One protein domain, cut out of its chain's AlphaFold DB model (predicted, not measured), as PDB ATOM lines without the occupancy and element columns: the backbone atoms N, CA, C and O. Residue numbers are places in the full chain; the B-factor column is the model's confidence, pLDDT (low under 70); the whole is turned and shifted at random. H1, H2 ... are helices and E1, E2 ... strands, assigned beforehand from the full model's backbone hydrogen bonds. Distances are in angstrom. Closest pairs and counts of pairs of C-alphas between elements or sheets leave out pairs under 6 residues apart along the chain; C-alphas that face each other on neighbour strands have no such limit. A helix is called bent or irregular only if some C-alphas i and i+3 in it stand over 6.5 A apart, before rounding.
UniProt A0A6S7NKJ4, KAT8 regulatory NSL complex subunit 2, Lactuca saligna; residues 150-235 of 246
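What this domain is: This is residues 150 to 235 of the 246 residues of the protein "KAT8 regulatory NSL complex subunit 2" of Lactuca saligna (UniProt A0A6S7NKJ4). Two helices set crosswise make a loose, open frame: H1 is the upright, the first part of H2 passes near its last part, and a small strand hairpin, E1 and E2, sits by its beginning. The second half of H2, residues 223 to 235, sticks out as a free arm, and the long link from H1 to H2 swings out as a loop with residues 204 to 209 standing free. The printed part has 86 residues, with two named strands and two named helices in the order E1, E2, H1, H2; the two strands form an antiparallel sheet, E1 - E2, and the class is mostly helix. The whole is loose, with a radius of gyration of the C-alphas of 16.0 A, and flat, spanning 44 by 36 by 20 A.

How they stand to each other: E1, residues 150 to 152, and E2, residues 170 to 172, are antiparallel neighbours and a hairpin, with 129 degrees between their directions. The C-alphas of Lys 151 and Ala 171 face each other at 5.4 A; N 151 and O 171, and N 171 and O 151, are within hydrogen-bond range, each pair at 2.8 A. H1, residues 181 to 197, has one pair of C-alphas within 8 A of E2: the closest, those of Ala 171 and Ser 181, are 7.5 A apart. E1 and H1 are apart. H2, residues 212 to 235, is near H1, with 7 pairs of C-alphas within 10 A, the closest at 8.1 A. H2 is apart from both E1 and E2. In H1 and H2 every O i to N i+4 pair is within hydrogen-bond range.

Where its parts are: E1 begins at C-alpha 150, (-19.018, 20.193, 20.203), and E1 and E2 each measure 7.0 A from first to last C-alpha. H1, from Ser 181 at (-12.394, 16.003, 10.632) to Lys 197, measures 24.2 A. H2, the longest helix, runs from Leu 212 to Arg 235 at (-7.637, 50.488, -12.069) and measures 34.6 A. Neither helix is bent.

The domain as a whole: The two C-alphas farthest apart are those of Thr 206 and Arg 235, at 47.1 A. Without the stretches that stand free, the body of 67 residues spans 38 by 29 by 22 A. The printed part has no cut. The links from E1 to E2, residues 153 to 169, and from H1 to H2, residues 198 to 211, are long; that from E2 to H1, with 8 residues, is short. The mean pLDDT of the printed part is 78.9, and residues 158 to 165, residues 201 to 211 and residue 235 are under 70.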
ATOM      1  N   TYR A 150     -18.782  20.198  21.648       93.38
ATOM      2  CA  TYR A 150     -19.018  20.193  20.203       93.38
ATOM      3  C   TYR A 150     -19.917  21.348  19.747       93.38
ATOM      4  O   TYR A 150     -20.890  21.696  20.409       93.38
ATOM      5  N   LYS A 151     -19.626  21.914  18.577       93.31
ATOM      6  CA  LYS A 151     -20.494  22.851  17.849       93.31
ATOM      7  C   LYS A 151     -20.551  22.470  16.362       93.31
ATOM      8  O   LYS A 151     -19.699  21.692  15.921       93.31
ATOM      9  N   PRO A 152     -21.540  22.940  15.584       92.44
ATOM     10  CA  PRO A 152     -21.576  22.664  14.153       92.44
ATOM     11  C   PRO A 152     -20.329  23.208  13.451       92.44
ATOM     12  O   PRO A 152     -19.802  24.263  13.799       92.44
ATOM     13  N   CYS A 153     -19.862  22.463  12.454       92.56
ATOM     14  CA  CYS A 153     -18.714  22.814  11.639       92.56
ATOM     15  C   CYS A 153     -18.969  24.120  10.882       92.56
ATOM     16  O   CYS A 153     -19.964  24.245  10.170       92.56
ATOM     17  N   GLU A 154     -18.015  25.045  10.987       90.81
ATOM     18  CA  GLU A 154     -18.077  26.395  10.406       90.81
ATOM     19  C   GLU A 154     -17.699  26.442   8.917       90.81
ATOM     20  O   GLU A 154     -17.614  27.516   8.324       90.81
ATOM     21  N   TYR A 155     -17.435  25.292   8.293       88.62
ATOM     22  CA  TYR A 155     -17.064  25.255   6.886       88.62
ATOM     23  C   TYR A 155     -18.238  25.680   5.999       88.62
ATOM     24  O   TYR A 155     -19.318  25.083   6.067       88.62
ATOM     25  N   VAL A 156     -17.982  26.669   5.141       85.44
ATOM     26  CA  VAL A 156     -18.922  27.174   4.138       85.44
ATOM     27  C   VAL A 156     -18.492  26.680   2.758       85.44
ATOM     28  O   VAL A 156     -17.437  27.068   2.246       85.44
ATOM     29  N   SER A 157     -19.314  25.831   2.146       78.56
ATOM     30  CA  SER A 157     -19.103  25.359   0.776       78.56
ATOM     31  C   SER A 157     -19.453  26.462  -0.222       78.56
ATOM     32  O   SER A 157     -20.517  27.066  -0.145       78.56
ATOM     33  N   LYS A 158     -18.579  26.707  -1.205       67.62
ATOM     34  CA  LYS A 158     -18.774  27.753  -2.228       67.62
ATOM     35  C   LYS A 158     -19.579  27.306  -3.462       67.62
ATOM     36  O   LYS A 158     -19.676  28.082  -4.404       67.62
ATOM     37  N   SER A 159     -20.112  26.080  -3.505       61.12
ATOM     38  CA  SER A 159     -20.563  25.462  -4.769       61.12
ATOM     39  C   SER A 159     -21.890  24.686  -4.731       61.12
ATOM     40  O   SER A 159     -22.043  23.749  -5.503       61.12
ATOM     41  N   GLY A 160     -22.857  25.032  -3.876       51.69
ATOM     42  CA  GLY A 160     -24.177  24.377  -3.877       51.69
ATOM     43  C   GLY A 160     -25.312  25.388  -3.973       51.69
ATOM     44  O   GLY A 160     -25.320  26.346  -3.209       51.69
ATOM     45  N   GLN A 161     -26.256  25.173  -4.892       55.41
ATOM     46  CA  GLN A 161     -27.462  25.988  -5.099       55.41
ATOM     47  C   GLN A 161     -28.516  25.862  -3.973       55.41
ATOM     48  O   GLN A 161     -29.623  26.371  -4.119       55.41
ATOM     49  N   ASP A 162     -28.173  25.251  -2.836       48.81
ATOM     50  CA  ASP A 162     -29.079  25.055  -1.703       48.81
ATOM     51  C   ASP A 162     -28.836  26.110  -0.616       48.81
ATOM     52  O   ASP A 162     -27.705  26.380  -0.206       48.81
ATOM     53  N   ALA A 163     -29.925  26.708  -0.138       54.00
ATOM     54  CA  ALA A 163     -29.979  27.976   0.590       54.00
ATOM     55  C   ALA A 163     -29.307  28.033   1.984       54.00
ATOM     56  O   ALA A 163     -29.489  29.014   2.701       54.00
ATOM     57  N   ASN A 164     -28.503  27.044   2.389       60.12
ATOM     58  CA  ASN A 164     -27.675  27.151   3.595       60.12
ATOM     59  C   ASN A 164     -26.417  26.264   3.502       60.12
ATOM     60  O   ASN A 164     -26.349  25.188   4.091       60.12
ATOM     61  N   GLY A 165     -25.418  26.708   2.732       69.12
ATOM     62  CA  GLY A 165     -24.174  25.985   2.414       69.12
ATOM     63  C   GLY A 165     -23.176  25.792   3.570       69.12
ATOM     64  O   GLY A 165     -21.973  25.957   3.364       69.12
ATOM     65  N   ILE A 166     -23.644  25.457   4.774       81.56
ATOM     66  CA  ILE A 166     -22.822  25.237   5.971       81.56
ATOM     67  C   ILE A 166     -22.806  23.742   6.306       81.56
ATOM     68  O   ILE A 166     -23.841  23.084   6.319       81.56
ATOM     69  N   CYS A 167     -21.624  23.193   6.601       88.25
ATOM     70  CA  CYS A 167     -21.441  21.756   6.826       88.25
ATOM     71  C   CYS A 167     -22.307  21.167   7.952       88.25
ATOM     72  O   CYS A 167     -22.712  20.009   7.855       88.25
ATOM     73  N   GLY A 168     -22.485  21.883   9.067       84.25
ATOM     74  CA  GLY A 168     -23.309  21.445  10.202       84.25
ATOM     75  C   GLY A 168     -22.791  20.236  11.003       84.25
ATOM     76  O   GLY A 168     -23.255  20.012  12.118       84.25
ATOM     77  N   LYS A 169     -21.806  19.476  10.498       91.12
ATOM     78  CA  LYS A 169     -21.249  18.295  11.185       91.12
ATOM     79  C   LYS A 169     -20.589  18.677  12.517       91.12
ATOM     80  O   LYS A 169     -19.980  19.740  12.586       91.12
ATOM     81  N   PRO A 170     -20.609  17.814  13.541       93.38
ATOM     82  CA  PRO A 170     -20.010  18.132  14.837       93.38
ATOM     83  C   PRO A 170     -18.494  18.380  14.746       93.38
ATOM     84  O   PRO A 170     -17.760  17.604  14.134       93.38
ATOM     85  N   ALA A 171     -18.033  19.466  15.363       92.94
ATOM     86  CA  ALA A 171     -16.633  19.874  15.463       92.94
ATOM     87  C   ALA A 171     -16.312  20.326  16.897       92.94
ATOM     88  O   ALA A 171     -17.181  20.860  17.585       92.94
ATOM     89  N   LEU A 172     -15.075  20.125  17.360       91.88
ATOM     90  CA  LEU A 172     -14.663  20.552  18.703       91.88
ATOM     91  C   LEU A 172     -14.594  22.080  18.795       91.88
ATOM     92  O   LEU A 172     -13.974  22.729  17.953       91.88
ATOM     93  N   ARG A 173     -15.167  22.648  19.862       91.19
ATOM     94  CA  ARG A 173     -15.135  24.095  20.137       91.19
ATOM     95  C   ARG A 173     -13.722  24.642  20.355       91.19
ATOM     96  O   ARG A 173     -13.490  25.808  20.065       91.19
ATOM     97  N   SER A 174     -12.800  23.819  20.855       89.19
ATOM     98  CA  SER A 174     -11.407  24.206  21.113       89.19
ATOM     99  C   SER A 174     -10.572  24.383  19.843       89.19
ATOM    100  O   SER A 174      -9.524  25.024  19.890       89.19
ATOM    101  N   MET A 175     -11.011  23.828  18.709       84.31
ATOM    102  CA  MET A 175     -10.314  23.983  17.435       84.31
ATOM    103  C   MET A 175     -10.736  25.284  16.759       84.31
ATOM    104  O   MET A 175     -11.929  25.538  16.590       84.31
ATOM    105  N   VAL A 176      -9.762  26.089  16.332       82.62
ATOM    106  CA  VAL A 176      -9.984  27.331  15.582       82.62
ATOM    107  C   VAL A 176      -9.231  27.244  14.250       82.62
ATOM    108  O   VAL A 176      -8.001  27.172  14.270       82.62
ATOM    109  N   PRO A 177      -9.917  27.268  13.092       85.44
ATOM    110  CA  PRO A 177     -11.374  27.263  12.915       85.44
ATOM    111  C   PRO A 177     -12.011  25.926  13.325       85.44
ATOM    112  O   PRO A 177     -11.374  24.872  13.257       85.44
ATOM    113  N   SER A 178     -13.281  25.948  13.732       90.00
ATOM    114  CA  SER A 178     -13.967  24.742  14.209       90.00
ATOM    115  C   SER A 178     -14.486  23.909  13.041       90.00
ATOM    116  O   SER A 178     -15.648  23.982  12.635       90.00
ATOM    117  N   LEU A 179     -13.580  23.122  12.470       91.56
ATOM    118  CA  LEU A 179     -13.835  22.251  11.331       91.56
ATOM    119  C   LEU A 179     -14.076  20.810  11.795       91.56
ATOM    120  O   LEU A 179     -13.435  20.328  12.727       91.56
ATOM    121  N   CYS A 180     -14.999  20.106  11.136       91.19
ATOM    122  CA  CYS A 180     -15.110  18.658  11.303       91.19
ATOM    123  C   CYS A 180     -13.864  17.978  10.712       91.19
ATOM    124  O   CYS A 180     -13.161  18.581   9.901       91.19
ATOM    125  N   SER A 181     -13.602  16.721  11.072       88.12
ATOM    126  CA  SER A 181     -12.394  16.003  10.632       88.12
ATOM    127  C   SER A 181     -12.179  16.044   9.114       88.12
ATOM    128  O   SER A 181     -11.076  16.338   8.665       88.12
ATOM    129  N   GLY A 182     -13.242  15.847   8.327       88.94
ATOM    130  CA  GLY A 182     -13.165  15.903   6.865       88.94
ATOM    131  C   GLY A 182     -12.788  17.290   6.330       88.94
ATOM    132  O   GLY A 182     -11.922  17.402   5.470       88.94
ATOM    133  N   HIS A 183     -13.377  18.364   6.867       91.19
ATOM    134  CA  HIS A 183     -13.036  19.725   6.434       91.19
ATOM    135  C   HIS A 183     -11.699  20.215   6.990       91.19
ATOM    136  O   HIS A 183     -11.046  21.038   6.353       91.19
ATOM    137  N   PHE A 184     -11.268  19.706   8.140       88.56
ATOM    138  CA  PHE A 184      -9.932  19.961   8.662       88.56
ATOM    139  C   PHE A 184      -8.864  19.337   7.755       88.56
ATOM    140  O   PHE A 184      -7.929  20.028   7.363       88.56
ATOM    141  N   GLN A 185      -9.047  18.076   7.347       88.62
ATOM    142  CA  GLN A 185      -8.163  17.401   6.390       88.62
ATOM    143  C   GLN A 185      -8.154  18.111   5.034       88.62
ATOM    144  O   GLN A 185      -7.085  18.425   4.519       88.62
ATOM    145  N   LEU A 186      -9.326  18.478   4.506       88.62
ATOM    146  CA  LEU A 186      -9.430  19.260   3.270       88.62
ATOM    147  C   LEU A 186      -8.653  20.587   3.370       88.62
ATOM    148  O   LEU A 186      -7.879  20.939   2.479       88.62
ATOM    149  N   ALA A 187      -8.833  21.333   4.464       85.25
ATOM    150  CA  ALA A 187      -8.114  22.583   4.694       85.25
ATOM    151  C   ALA A 187      -6.597  22.353   4.791       85.25
ATOM    152  O   ALA A 187      -5.817  23.118   4.219       85.25
ATOM    153  N   GLN A 188      -6.178  21.279   5.458       85.12
ATOM    154  CA  GLN A 188      -4.777  20.888   5.569       85.12
ATOM    155  C   GLN A 188      -4.168  20.555   4.199       85.12
ATOM    156  O   GLN A 188      -3.081  21.036   3.881       85.12
ATOM    157  N   GLU A 189      -4.872  19.811   3.347       86.00
ATOM    158  CA  GLU A 189      -4.434  19.509   1.981       86.00
ATOM    159  C   GLU A 189      -4.290  20.768   1.120       86.00
ATOM    160  O   GLU A 189      -3.326  20.896   0.361       86.00
ATOM    161  N   HIS A 190      -5.219  21.721   1.244       85.38
ATOM    162  CA  HIS A 190      -5.116  23.006   0.553       85.38
ATOM    163  C   HIS A 190      -3.862  23.779   0.967       85.38
ATOM    164  O   HIS A 190      -3.168  24.320   0.102       85.38
ATOM    165  N   VAL A 191      -3.542  23.786   2.262       83.19
ATOM    166  CA  VAL A 191      -2.321  24.411   2.787       83.19
ATOM    167  C   VAL A 191      -1.076  23.705   2.248       83.19
ATOM    168  O   VAL A 191      -0.190  24.368   1.712       83.19
ATOM    169  N   ILE A 192      -1.022  22.371   2.302       82.81
ATOM    170  CA  ILE A 192       0.107  21.589   1.769       82.81
ATOM    171  C   ILE A 192       0.304  21.870   0.274       82.81
ATOM    172  O   ILE A 192       1.427  22.090  -0.178       82.81
ATOM    173  N   ARG A 193      -0.780  21.923  -0.508       85.31
ATOM    174  CA  ARG A 193      -0.724  22.220  -1.946       85.31
ATOM    175  C   ARG A 193      -0.210  23.633  -2.225       85.31
ATOM    176  O   ARG A 193       0.581  23.811  -3.149       85.31
ATOM    177  N   ALA A 194      -0.639  24.623  -1.444       80.94
ATOM    178  CA  ALA A 194      -0.156  25.997  -1.564       80.94
ATOM    179  C   ALA A 194       1.342  26.097  -1.239       80.94
ATOM    180  O   ALA A 194       2.085  26.741  -1.977       80.94
ATOM    181  N   LEU A 195       1.794  25.395  -0.197       80.25
ATOM    182  CA  LEU A 195       3.199  25.355   0.210       80.25
ATOM    183  C   LEU A 195       4.075  24.664  -0.841       80.25
ATOM    184  O   LEU A 195       5.088  25.228  -1.247       80.25
ATOM    185  N   ARG A 196       3.626  23.531  -1.399       82.56
ATOM    186  CA  ARG A 196       4.304  22.882  -2.535       82.56
ATOM    187  C   ARG A 196       4.400  23.800  -3.752       82.56
ATOM    188  O   ARG A 196       5.451  23.877  -4.377       82.56
ATOM    189  N   LYS A 197       3.333  24.541  -4.069       83.12
ATOM    190  CA  LYS A 197       3.343  25.524  -5.166       83.12
ATOM    191  C   LYS A 197       4.321  26.681  -4.911       83.12
ATOM    192  O   LYS A 197       4.836  27.250  -5.867       83.12
ATOM    193  N   ALA A 198       4.590  27.004  -3.648       78.31
ATOM    194  CA  ALA A 198       5.597  27.981  -3.237       78.31
ATOM    195  C   ALA A 198       7.029  27.404  -3.173       78.31
ATOM    196  O   ALA A 198       7.953  28.118  -2.790       78.31
ATOM    197  N   GLY A 199       7.233  26.133  -3.544       80.31
ATOM    198  CA  GLY A 199       8.540  25.470  -3.501       80.31
ATOM    199  C   GLY A 199       8.958  24.989  -2.107       80.31
ATOM    200  O   GLY A 199      10.119  24.646  -1.906       80.31
ATOM    201  N   LEU A 200       8.033  24.958  -1.142       72.12
ATOM    202  CA  LEU A 200       8.256  24.415   0.197       72.12
ATOM    203  C   LEU A 200       7.727  22.979   0.231       72.12
ATOM    204  O   LEU A 200       6.515  22.764   0.322       72.12
ATOM    205  N   ASP A 201       8.619  21.991   0.132       65.56
ATOM    206  CA  ASP A 201       8.206  20.589   0.198       65.56
ATOM    207  C   ASP A 201       8.033  20.147   1.655       65.56
ATOM    208  O   ASP A 201       8.979  20.088   2.439       65.56
ATOM    209  N   ILE A 202       6.782  19.893   2.028       62.41
ATOM    210  CA  ILE A 202       6.381  19.405   3.349       62.41
ATOM    211  C   ILE A 202       5.814  18.012   3.112       62.41
ATOM    212  O   ILE A 202       4.602  17.791   3.077       62.41
ATOM    213  N   THR A 203       6.700  17.071   2.826       50.34
ATOM    214  CA  THR A 203       6.386  15.647   2.815       50.34
ATOM    215  C   THR A 203       6.641  15.110   4.221       50.34
ATOM    216  O   THR A 203       7.741  15.176   4.759       50.34
ATOM    217  N   SER A 204       5.558  14.681   4.863       51.09
ATOM    218  CA  SER A 204       5.479  14.237   6.250       51.09
ATOM    219  C   SER A 204       6.598  13.284   6.680       51.09
ATOM    220  O   SER A 204       6.627  12.137   6.246       51.09
ATOM    221  N   THR A 205       7.409  13.695   7.657       37.19
ATOM    222  CA  THR A 205       7.984  12.782   8.654       37.19
ATOM    223  C   THR A 205       7.827  13.410  10.039       37.19
ATOM    224  O   THR A 205       8.397  14.447  10.363       37.19
ATOM    225  N   THR A 206       6.906  12.822  10.797       44.78
ATOM    226  CA  THR A 206       6.760  12.773  12.261       44.78
ATOM    227  C   THR A 206       6.909  14.011  13.158       44.78
ATOM    228  O   THR A 206       6.246  13.983  14.181       44.78
ATOM    229  N   ASN A 207       7.655  15.086  12.877       46.59
ATOM    230  CA  ASN A 207       7.763  16.247  13.783       46.59
ATOM    231  C   ASN A 207       8.358  17.516  13.137       46.59
ATOM    232  O   ASN A 207       9.286  18.086  13.691       46.59
ATOM    233  N   ILE A 208       7.849  18.035  12.019       49.97
ATOM    234  CA  ILE A 208       8.004  19.477  11.733       49.97
ATOM    235  C   ILE A 208       6.731  19.972  11.038       49.97
ATOM    236  O   ILE A 208       6.625  19.981   9.814       49.97
ATOM    237  N   ALA A 209       5.756  20.434  11.826       55.38
ATOM    238  CA  ALA A 209       4.823  21.431  11.316       55.38
ATOM    239  C   ALA A 209       5.652  22.639  10.826       55.38
ATOM    240  O   ALA A 209       6.601  23.024  11.523       55.38
ATOM    241  N   PRO A 210       5.361  23.229   9.650       58.81
ATOM    242  CA  PRO A 210       6.102  24.385   9.159       58.81
ATOM    243  C   PRO A 210       6.161  25.448  10.256       58.81
ATOM    244  O   PRO A 210       5.143  25.775  10.870       58.81
ATOM    245  N   LYS A 211       7.371  25.947  10.548       67.69
ATOM    246  CA  LYS A 211       7.579  26.922  11.626       67.69
ATOM    247  C   LYS A 211       6.586  28.067  11.435       67.69
ATOM    248  O   LYS A 211       6.459  28.571  10.323       67.69
ATOM    249  N   LEU A 212       5.914  28.491  12.508       75.38
ATOM    250  CA  LEU A 212       4.827  29.480  12.458       75.38
ATOM    251  C   LEU A 212       5.165  30.704  11.588       75.38
ATOM    252  O   LEU A 212       4.332  31.155  10.809       75.38
ATOM    253  N   HIS A 213       6.404  31.201  11.659       75.12
ATOM    254  CA  HIS A 213       6.847  32.346  10.862       75.12
ATOM    255  C   HIS A 213       6.784  32.115   9.340       75.12
ATOM    256  O   HIS A 213       6.522  33.058   8.602       75.12
ATOM    257  N   VAL A 214       6.982  30.882   8.861       78.38
ATOM    258  CA  VAL A 214       6.870  30.520   7.437       78.38
ATOM    259  C   VAL A 214       5.409  30.575   6.995       78.38
ATOM    260  O   VAL A 214       5.094  31.183   5.974       78.38
ATOM    261  N   VAL A 215       4.507  30.007   7.802       78.12
ATOM    262  CA  VAL A 215       3.058  30.030   7.543       78.12
ATOM    263  C   VAL A 215       2.540  31.469   7.518       78.12
ATOM    264  O   VAL A 215       1.846  31.858   6.582       78.12
ATOM    265  N   VAL A 216       2.933  32.283   8.503       82.25
ATOM    266  CA  VAL A 216       2.571  33.707   8.570       82.25
ATOM    267  C   VAL A 216       3.084  34.461   7.339       82.25
ATOM    268  O   VAL A 216       2.327  35.221   6.737       82.25
ATOM    269  N   ALA A 217       4.333  34.232   6.923       83.19
ATOM    270  CA  ALA A 217       4.906  34.892   5.750       83.19
ATOM    271  C   ALA A 217       4.160  34.543   4.449       83.19
ATOM    272  O   ALA A 217       3.896  35.435   3.642       83.19
ATOM    273  N   GLU A 218       3.784  33.275   4.236       81.81
ATOM    274  CA  GLU A 218       2.953  32.880   3.085       81.81
ATOM    275  C   GLU A 218       1.558  33.505   3.127       81.81
ATOM    276  O   GLU A 218       1.095  34.041   2.121       81.81
ATOM    277  N   TYR A 219       0.912  33.525   4.292       84.00
ATOM    278  CA  TYR A 219      -0.415  34.127   4.428       84.00
ATOM    279  C   TYR A 219      -0.392  35.629   4.104       84.00
ATOM    280  O   TYR A 219      -1.261  36.149   3.402       84.00
ATOM    281  N   VAL A 220       0.652  36.334   4.557       89.88
ATOM    282  CA  VAL A 220       0.874  37.747   4.219       89.88
ATOM    283  C   VAL A 220       1.094  37.925   2.715       89.88
ATOM    284  O   VAL A 220       0.490  38.828   2.131       89.88
ATOM    285  N   ARG A 221       1.895  37.069   2.064       87.75
ATOM    286  CA  ARG A 221       2.076  37.101   0.601       87.75
ATOM    287  C   ARG A 221       0.756  36.914  -0.139       87.75
ATOM    288  O   ARG A 221       0.469  37.683  -1.055       87.75
ATOM    289  N   GLU A 222      -0.062  35.951   0.274       85.75
ATOM    290  CA  GLU A 222      -1.358  35.687  -0.354       85.75
ATOM    291  C   GLU A 222      -2.320  36.877  -0.202       85.75
ATOM    292  O   GLU A 222      -2.942  37.305  -1.177       85.75
ATOM    293  N   ILE A 223      -2.397  37.479   0.992       88.75
ATOM    294  CA  ILE A 223      -3.185  38.699   1.228       88.75
ATOM    295  C   ILE A 223      -2.698  39.837   0.324       88.75
ATOM    296  O   ILE A 223      -3.512  40.534  -0.289       88.75
ATOM    297  N   GLN A 224      -1.383  40.041   0.236       90.94
ATOM    298  CA  GLN A 224      -0.803  41.083  -0.608       90.94
ATOM    299  C   GLN A 224      -1.118  40.848  -2.086       90.94
ATOM    300  O   GLN A 224      -1.491  41.797  -2.774       90.94
ATOM    301  N   GLU A 225      -1.036  39.611  -2.571       91.62
ATOM    302  CA  GLU A 225      -1.333  39.293  -3.965       91.62
ATOM    303  C   GLU A 225      -2.813  39.499  -4.294       91.62
ATOM    304  O   GLU A 225      -3.136  40.180  -5.270       91.62
ATOM    305  N   ARG A 226      -3.729  39.049  -3.423       89.88
ATOM    306  CA  ARG A 226      -5.166  39.342  -3.572       89.88
ATOM    307  C   ARG A 226      -5.432  40.851  -3.629       89.88
ATOM    308  O   ARG A 226      -6.221  41.297  -4.458       89.88
ATOM    309  N   ARG A 227      -4.746  41.650  -2.801       90.38
ATOM    310  CA  ARG A 227      -4.851  43.123  -2.819       90.38
ATOM    311  C   ARG A 227      -4.288  43.736  -4.105       90.38
ATOM    312  O   ARG A 227      -4.906  44.652  -4.646       90.38
ATOM    313  N   ARG A 228      -3.156  43.242  -4.623       89.75
ATOM    314  CA  ARG A 228      -2.586  43.702  -5.905       89.75
ATOM    315  C   ARG A 228      -3.522  43.400  -7.068       89.75
ATOM    316  O   ARG A 228      -3.761  44.284  -7.890       89.75
ATOM    317  N   ILE A 229      -4.082  42.193  -7.118       89.00
ATOM    318  CA  ILE A 229      -5.061  41.796  -8.136       89.00
ATOM    319  C   ILE A 229      -6.304  42.685  -8.038       89.00
ATOM    320  O   ILE A 229      -6.691  43.283  -9.039       89.00
ATOM    321  N   ALA A 230      -6.874  42.860  -6.841       85.44
ATOM    322  CA  ALA A 230      -8.032  43.728  -6.629       85.44
ATOM    323  C   ALA A 230      -7.760  45.184  -7.053       85.44
ATOM    324  O   ALA A 230      -8.577  45.785  -7.743       85.44
ATOM    325  N   SER A 231      -6.584  45.730  -6.727       80.00
ATOM    326  CA  SER A 231      -6.159  47.073  -7.151       80.00
ATOM    327  C   SER A 231      -6.026  47.198  -8.674       80.00
ATOM    328  O   SER A 231      -6.505  48.168  -9.263       80.00
ATOM    329  N   ARG A 232      -5.443  46.194  -9.344       80.00
ATOM    330  CA  ARG A 232      -5.333  46.154 -10.814       80.00
ATOM    331  C   ARG A 232      -6.703  46.063 -11.490       80.00
ATOM    332  O   ARG A 232      -6.920  46.736 -12.493       80.00
ATOM    333  N   VAL A 233      -7.620  45.264 -10.945       78.12
ATOM    334  CA  VAL A 233      -9.010  45.169 -11.426       78.12
ATOM    335  C   VAL A 233      -9.729  46.508 -11.252       78.12
ATOM    336  O   VAL A 233     -10.394  46.962 -12.179       78.12
ATOM    337  N   ASN A 234      -9.533  47.186 -10.117       72.50
ATOM    338  CA  ASN A 234     -10.137  48.494  -9.872       72.50
ATOM    339  C   ASN A 234      -9.575  49.573 -10.817       72.50
ATOM    340  O   ASN A 234     -10.341  50.329 -11.402       72.50
ATOM    341  N   ARG A 235      -8.256  49.588 -11.073       67.38
ATOM    342  CA  ARG A 235      -7.637  50.488 -12.069       67.38
ATOM    343  C   ARG A 235      -8.192  50.291 -13.480       67.38
ATOM    344  O   ARG A 235      -8.434  51.275 -14.168       67.38
TER     345      ARG A 235